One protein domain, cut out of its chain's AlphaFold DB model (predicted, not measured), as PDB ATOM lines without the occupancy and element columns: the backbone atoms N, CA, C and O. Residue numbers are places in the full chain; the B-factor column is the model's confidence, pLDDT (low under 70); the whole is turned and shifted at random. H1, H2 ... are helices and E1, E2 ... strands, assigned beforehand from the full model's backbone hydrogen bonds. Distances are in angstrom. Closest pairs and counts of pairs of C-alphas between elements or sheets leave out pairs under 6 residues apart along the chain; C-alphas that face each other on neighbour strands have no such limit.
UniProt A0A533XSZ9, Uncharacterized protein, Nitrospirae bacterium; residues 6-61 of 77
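This is residues 6 to 61 of the 77 residues of an uncharacterized protein of Nitrospirae bacterium (UniProt A0A533XSZ9). What is seen first? There is little regular structure: the short helix H1 begins near the bend of strand E1, and the long loop of residues 14 to 44 folds back to pair with E1. What is the make-up? The printed part has 56 residues with E1, then H1, holding only 18 of them, class mixed. It is compact, with a radius of gyration of the C-alphas of 11.1 A, rounded, spanning 31 by 25 by 18 A.

Where is H1? It is residues 45 to 54, 14.4 A long, ending at C-alpha 54 (35.065, -28.281, 22.200). Where is E1? It is residues 6 to 13, 20.9 A long, from C-alpha 6 (29.525, -30.682, 46.245), and bends by 51 degrees at residue 9.

How near is E1 to H1? Their closest C-alphas, of Phe 9 and Phe 45, are 6.2 A apart. What pairs? E1 pairs with no named strand, but its residues 9 to 10 pair antiparallel with residues 41 to 42, and residues 25 to 26 with 32 to 33. And H1's backbone? Every O i to N i+4 pair is within hydrogen-bond range.

How far does it reach? The two C-alphas farthest apart, of Ala 20 and Ala 46, are 31.5 A apart. Is it continuous and confident? The printed part has no cut, the link from E1 to H1 is long, and pLDDT is under 70 at residues 15 to 22.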
ATOM      1  N   GLN A   6      29.280 -29.701  47.292       85.81
ATOM      2  CA  GLN A   6      29.525 -30.682  46.245       85.81
ATOM      3  C   GLN A   6      30.894 -30.402  45.641       85.81
ATOM      4  O   GLN A   6      31.185 -29.276  45.234       85.81
ATOM      5  N   THR A   7      31.739 -31.424  45.606       89.75
ATOM      6  CA  THR A   7      33.036 -31.342  44.943       89.75
ATOM      7  C   THR A   7      32.820 -31.558  43.448       89.75
ATOM      8  O   THR A   7      32.346 -32.617  43.044       89.75
ATOM      9  N   LEU A   8      33.139 -30.549  42.636       92.56
ATOM     10  CA  LEU A   8      32.976 -30.567  41.180       92.56
ATOM     11  C   LEU A   8      34.317 -30.330  40.492       92.56
ATOM     12  O   LEU A   8      35.210 -29.679  41.040       92.56
ATOM     13  N   PHE A   9      34.447 -30.826  39.268       92.94
ATOM     14  CA  PHE A   9      35.589 -30.548  38.412       92.94
ATOM     15  C   PHE A   9      35.418 -29.190  37.735       92.94
ATOM     16  O   PHE A   9      34.355 -28.868  37.210       92.94
ATOM     17  N   VAL A  10      36.488 -28.402  37.721       92.75
ATOM     18  CA  VAL A  10      36.560 -27.092  37.070       92.75
ATOM     19  C   VAL A  10      37.853 -26.978  36.283       92.75
ATOM     20  O   VAL A  10      38.841 -27.654  36.577       92.75
ATOM     21  N   ILE A  11      37.867 -26.096  35.288       93.31
ATOM     22  CA  ILE A  11      39.088 -25.770  34.553       93.31
ATOM     23  C   ILE A  11      39.637 -24.465  35.116       93.31
ATOM     24  O   ILE A  11      39.010 -23.413  35.006       93.31
ATOM     25  N   PHE A  12      40.820 -24.532  35.709       90.38
ATOM     26  CA  PHE A  12      41.566 -23.365  36.150       90.38
ATOM     27  C   PHE A  12      42.291 -22.733  34.967       90.38
ATOM     28  O   PHE A  12      42.807 -23.441  34.106       90.38
ATOM     29  N   ALA A  13      42.352 -21.407  34.939       86.12
ATOM     30  CA  ALA A  13      43.014 -20.631  33.897       86.12
ATOM     31  C   ALA A  13      43.845 -19.509  34.525       86.12
ATOM     32  O   ALA A  13      43.380 -18.388  34.669       86.12
ATOM     33  N   ARG A  14      45.077 -19.794  34.945       73.31
ATOM     34  CA  ARG A  14      45.969 -18.818  35.579       73.31
ATOM     35  C   ARG A  14      46.942 -18.177  34.589       73.31
ATOM     36  O   ARG A  14      47.903 -18.827  34.206       73.31
ATOM     37  N   PRO A  15      46.844 -16.883  34.265       60.09
ATOM     38  CA  PRO A  15      48.010 -16.149  33.790       60.09
ATOM     39  C   PRO A  15      48.958 -15.829  34.962       60.09
ATOM     40  O   PRO A  15      48.545 -15.289  35.988       60.09
ATOM     41  N   GLN A  16      50.250 -16.129  34.791       51.25
ATOM     42  CA  GLN A  16      51.327 -16.007  35.793       51.25
ATOM     43  C   GLN A  16      51.609 -14.566  36.285       51.25
ATOM     44  O   GLN A  16      52.387 -14.376  37.215       51.25
ATOM     45  N   GLN A  17      50.994 -13.537  35.696       54.84
ATOM     46  CA  GLN A  17      51.414 -12.140  35.894       54.84
ATOM     47  C   GLN A  17      50.644 -11.367  36.979       54.84
ATOM     48  O   GLN A  17      51.038 -10.255  37.319       54.84
ATOM     49  N   TYR A  18      49.585 -11.928  37.574       51.38
ATOM     50  CA  TYR A  18      48.782 -11.233  38.591       51.38
ATOM     51  C   TYR A  18      48.951 -11.858  39.978       51.38
ATOM     52  O   TYR A  18      48.140 -12.640  40.465       51.38
ATOM     53  N   VAL A  19      50.038 -11.449  40.625       45.56
ATOM     54  CA  VAL A  19      50.537 -11.875  41.942       45.56
ATOM     55  C   VAL A  19      49.674 -11.386  43.124       45.56
ATOM     56  O   VAL A  19      50.186 -11.248  44.228       45.56
ATOM     57  N   ALA A  20      48.379 -11.084  42.943       50.91
ATOM     58  CA  ALA A  20      47.631 -10.384  43.994       50.91
ATOM     59  C   ALA A  20      46.278 -10.967  44.415       50.91
ATOM     60  O   ALA A  20      46.087 -11.101  45.620       50.91
ATOM     61  N   ARG A  21      45.303 -11.273  43.545       54.69
ATOM     62  CA  ARG A  21      43.943 -11.584  44.049       54.69
ATOM     63  C   ARG A  21      43.119 -12.479  43.127       54.69
ATOM     64  O   ARG A  21      42.370 -11.981  42.300       54.69
ATOM     65  N   GLY A  22      43.180 -13.789  43.358       64.31
ATOM     66  CA  GLY A  22      42.085 -14.692  43.001       64.31
ATOM     67  C   GLY A  22      42.454 -15.854  42.087       64.31
ATOM     68  O   GLY A  22      43.364 -15.785  41.263       64.31
ATOM     69  N   THR A  23      41.717 -16.945  42.264       78.06
ATOM     70  CA  THR A  23      41.713 -18.091  41.361       78.06
ATOM     71  C   THR A  23      40.908 -17.732  40.113       78.06
ATOM     72  O   THR A  23      39.778 -17.261  40.223       78.06
ATOM     73  N   CYS A  24      41.491 -17.938  38.935       87.88
ATOM     74  CA  CYS A  24      40.809 -17.772  37.656       87.88
ATOM     75  C   CYS A  24      40.334 -19.133  37.141       87.88
ATOM     76  O   CYS A  24      41.074 -20.120  37.184       87.88
ATOM     77  N   TYR A  25      39.118 -19.155  36.617       90.69
ATOM     78  CA  TYR A  25      38.427 -20.321  36.083       90.69
ATOM     79  C   TYR A  25      38.081 -20.079  34.619       90.69
ATOM     80  O   TYR A  25      38.024 -18.938  34.162       90.69
ATOM     81  N   ILE A  26      37.782 -21.144  33.896       92.00
ATOM     82  CA  ILE A  26      37.057 -21.052  32.636       92.00
ATOM     83  C   ILE A  26      35.556 -21.068  32.927       92.00
ATOM     84  O   ILE A  26      35.086 -21.891  33.710       92.00
ATOM     85  N   ALA A  27      34.812 -20.155  32.311       92.44
ATOM     86  CA  ALA A  27      33.361 -20.068  32.366       92.44
ATOM     87  C   ALA A  27      32.686 -21.020  31.367       92.44
ATOM     88  O   ALA A  27      33.330 -21.557  30.468       92.44
ATOM     89  N   ARG A  28      31.369 -21.229  31.502       89.69
ATOM     90  CA  ARG A  28      30.599 -22.124  30.609       89.69
ATOM     91  C   ARG A  28      30.624 -21.705  29.136       89.69
ATOM     92  O   ARG A  28      30.460 -22.554  28.273       89.69
ATOM     93  N   ASP A  29      30.839 -20.426  28.854       88.81
ATOM     94  CA  ASP A  29      31.000 -19.877  27.503       88.81
ATOM     95  C   ASP A  29      32.447 -19.965  26.973       88.81
ATOM     96  O   ASP A  29      32.747 -19.453  25.898       88.81
ATOM     97  N   GLY A  30      33.361 -20.589  27.725       86.44
ATOM     98  CA  GLY A  30      34.759 -20.785  27.331       86.44
ATOM     99  C   GLY A  30      35.685 -19.603  27.649       86.44
ATOM    100  O   GLY A  30      36.900 -19.722  27.489       86.44
ATOM    101  N   THR A  31      35.160 -18.479  28.149       88.88
ATOM    102  CA  THR A  31      35.975 -17.322  28.561       88.88
ATOM    103  C   THR A  31      36.607 -17.505  29.943       88.88
ATOM    104  O   THR A  31      36.199 -18.345  30.740       88.88
ATOM    105  N   THR A  32      37.644 -16.720  30.260       88.81
ATOM    106  CA  THR A  32      38.261 -16.725  31.598       88.81
ATOM    107  C   THR A  32      37.483 -15.821  32.553       88.81
ATOM    108  O   THR A  32      37.185 -14.674  32.228       88.81
ATOM    109  N   THR A  33      37.205 -16.304  33.761       87.38
ATOM    110  CA  THR A  33      36.480 -15.575  34.804       87.38
ATOM    111  C   THR A  33      37.162 -15.706  36.163       87.38
ATOM    112  O   THR A  33      37.678 -16.759  36.522       87.38
ATOM    113  N   MET A  34      37.133 -14.638  36.960       87.44
ATOM    114  CA  MET A  34      37.481 -14.686  38.392       87.44
ATOM    115  C   MET A  34      36.256 -14.989  39.269       87.44
ATOM    116  O   MET A  34      36.375 -15.165  40.479       87.44
ATOM    117  N   ILE A  35      35.059 -15.019  38.672       85.69
ATOM    118  CA  ILE A  35      33.809 -15.264  39.386       85.69
ATOM    119  C   ILE A  35      33.601 -16.769  39.472       85.69
ATOM    120  O   ILE A  35      33.228 -17.411  38.491       85.69
ATOM    121  N   ARG A  36      33.790 -17.305  40.676       85.31
ATOM    122  CA  ARG A  36      33.656 -18.728  40.991       85.31
ATOM    123  C   ARG A  36      32.315 -19.327  40.553       85.31
ATOM    124  O   ARG A  36      32.301 -20.355  39.890       85.31
ATOM    125  N   SER A  37      31.195 -18.648  40.808       86.06
ATOM    126  CA  SER A  37      29.867 -19.105  40.363       86.06
ATOM    127  C   SER A  37      29.698 -19.109  38.837       86.06
ATOM    128  O   SER A  37      28.843 -19.800  38.310       86.06
ATOM    129  N   LYS A  38      30.527 -18.396  38.072       88.25
ATOM    130  CA  LYS A  38      30.466 -18.465  36.601       88.25
ATOM    131  C   LYS A  38      31.338 -19.572  36.018       88.25
ATOM    132  O   LYS A  38      31.279 -19.793  34.811       88.25
ATOM    133  N   ALA A  39      32.135 -20.254  36.843       90.44
ATOM    134  CA  ALA A  39      32.996 -21.333  36.390       90.44
ATOM    135  C   ALA A  39      32.175 -22.462  35.749       90.44
ATOM    136  O   ALA A  39      31.107 -22.845  36.243       90.44
ATOM    137  N   ALA A  40      32.707 -23.002  34.656       92.38
ATOM    138  CA  ALA A  40      32.268 -24.265  34.104       92.38
ATOM    139  C   ALA A  40      32.581 -25.368  35.116       92.38
ATOM    140  O   ALA A  40      33.695 -25.456  35.638       92.38
ATOM    141  N   ARG A  41      31.557 -26.158  35.420       92.94
ATOM    142  CA  ARG A  41      31.543 -27.148  36.488       92.94
ATOM    143  C   ARG A  41      31.045 -28.455  35.917       92.94
ATOM    144  O   ARG A  41      30.062 -28.445  35.179       92.94
ATOM    145  N   PHE A  42      31.717 -29.532  36.280       93.19
ATOM    146  CA  PHE A  42      31.483 -30.855  35.726       93.19
ATOM    147  C   PHE A  42      31.484 -31.884  36.851       93.19
ATOM    148  O   PHE A  42      32.265 -31.765  37.798       93.19
ATOM    149  N   ASP A  43      30.643 -32.904  36.739       91.69
ATOM    150  CA  ASP A  43      30.616 -34.007  37.700       91.69
ATOM    151  C   ASP A  43      31.793 -34.970  37.483       91.69
ATOM    152  O   ASP A  43      32.239 -35.636  38.417       91.69
ATOM    153  N   SER A  44      32.364 -34.981  36.272       93.19
ATOM    154  CA  SER A  44      33.469 -35.865  35.901       93.19
ATOM    155  C   SER A  44      34.640 -35.143  35.233       93.19
ATOM    156  O   SER A  44      34.485 -34.197  34.461       93.19
ATOM    157  N   PHE A  45      35.846 -35.684  35.427       92.06
ATOM    158  CA  PHE A  45      37.043 -35.246  34.699       92.06
ATOM    159  C   PHE A  45      36.901 -35.409  33.175       92.06
ATOM    160  O   PHE A  45      37.426 -34.597  32.414       92.06
ATOM    161  N   ALA A  46      36.206 -36.461  32.724       94.06
ATOM    162  CA  ALA A  46      35.968 -36.722  31.303       94.06
ATOM    163  C   ALA A  46      35.171 -35.586  30.648       94.06
ATOM    164  O   ALA A  46      35.631 -35.025  29.658       94.06
ATOM    165  N   GLU A  47      34.072 -35.168  31.275       94.50
ATOM    166  CA  GLU A  47      33.235 -34.059  30.808       94.50
ATOM    167  C   GLU A  47      34.021 -32.743  30.752       94.50
ATOM    168  O   GLU A  47      33.990 -32.035  29.748       94.50
ATOM    169  N   ALA A  48      34.819 -32.450  31.787       93.25
ATOM    170  CA  ALA A  48      35.685 -31.270  31.796       93.25
ATOM    171  C   ALA A  48      36.713 -31.290  30.647       93.25
ATOM    172  O   ALA A  48      37.058 -30.251  30.077       93.25
ATOM    173  N   LYS A  49      37.212 -32.478  30.285       94.38
ATOM    174  CA  LYS A  49      38.160 -32.662  29.182       94.38
ATOM    175  C   LYS A  49      37.491 -32.518  27.815       94.38
ATOM    176  O   LYS A  49      38.098 -31.938  26.914       94.38
ATOM    177  N   GLU A  50      36.279 -33.040  27.654       95.19
ATOM    178  CA  GLU A  50      35.485 -32.889  26.431       95.19
ATOM    179  C   GLU A  50      35.130 -31.424  26.191       95.19
ATOM    180  O   GLU A  50      35.475 -30.890  25.136       95.19
ATOM    181  N   PHE A  51      34.630 -30.733  27.217       94.00
ATOM    182  CA  PHE A  51      34.355 -29.301  27.151       94.00
ATOM    183  C   PHE A  51      35.588 -28.492  26.741       94.00
ATOM    184  O   PHE A  51      35.509 -27.599  25.891       94.00
ATOM    185  N   ALA A  52      36.753 -28.803  27.320       93.00
ATOM    186  CA  ALA A  52      37.993 -28.129  26.960       93.00
ATOM    187  C   ALA A  52      38.351 -28.329  25.481       93.00
ATOM    188  O   ALA A  52      38.809 -27.398  24.824       93.00
ATOM    189  N   LYS A  53      38.110 -29.525  24.939       93.12
ATOM    190  CA  LYS A  53      38.343 -29.826  23.525       93.12
ATOM    191  C   LYS A  53      37.384 -29.051  22.618       93.12
ATOM    192  O   LYS A  53      37.845 -28.484  21.630       93.12
ATOM    193  N   GLU A  54      36.098 -29.008  22.958       93.19
ATOM    194  CA  GLU A  54      35.065 -28.281  22.200       93.19
ATOM    195  C   GLU A  54      35.321 -26.771  22.170       93.19
ATOM    196  O   GLU A  54      35.161 -26.131  21.136       93.19
ATOM    197  N   ASN A  55      35.805 -26.209  23.278       90.44
ATOM    198  CA  ASN A  55      36.105 -24.782  23.405       90.44
ATOM    199  C   ASN A  55      37.548 -24.422  23.002       90.44
ATOM    200  O   ASN A  55      38.005 -23.309  23.257       90.44
ATOM    201  N   HIS A  56      38.295 -25.352  22.393       90.50
ATOM    202  CA  HIS A  56      39.697 -25.167  21.988       90.50
ATOM    203  C   HIS A  56      40.642 -24.726  23.126       90.50
ATOM    204  O   HIS A  56      41.670 -24.077  22.903       90.50
ATOM    205  N   ILE A  57      40.329 -25.125  24.356       89.69
ATOM    206  CA  ILE A  57      41.109 -24.840  25.554       89.69
ATOM    207  C   ILE A  57      42.275 -25.822  25.624       89.69
ATOM    208  O   ILE A  57      42.108 -27.034  25.769       89.69
ATOM    209  N   LYS A  58      43.496 -25.291  25.533       88.62
ATOM    210  CA  LYS A  58      44.719 -26.092  25.639       88.62
ATOM    211  C   LYS A  58      45.137 -26.232  27.093       88.62
ATOM    212  O   LYS A  58      45.435 -25.232  27.742       88.62
ATOM    213  N   PHE A  59      45.258 -27.469  27.565       87.62
ATOM    214  CA  PHE A  59      45.869 -27.737  28.863       87.62
ATOM    215  C   PHE A  59      47.374 -27.464  28.829       87.62
ATOM    216  O   PHE A  59      48.074 -27.889  27.911       87.62
ATOM    217  N   ASN A  60      47.865 -26.730  29.822       85.75
ATOM    218  CA  ASN A  60      49.269 -26.365  29.994       85.75
ATOM    219  C   ASN A  60      49.521 -25.973  31.467       85.75
ATOM    220  O   ASN A  60      48.633 -26.106  32.305       85.75
ATOM    221  N   ALA A  61      50.711 -25.464  31.798       79.25
ATOM    222  CA  ALA A  61      51.058 -25.057  33.169       79.25
ATOM    223  C   ALA A  61      50.100 -24.010  33.786       79.25
ATOM    224  O   ALA A  61      49.990 -23.906  35.004       79.25
TER     225      ALA A  61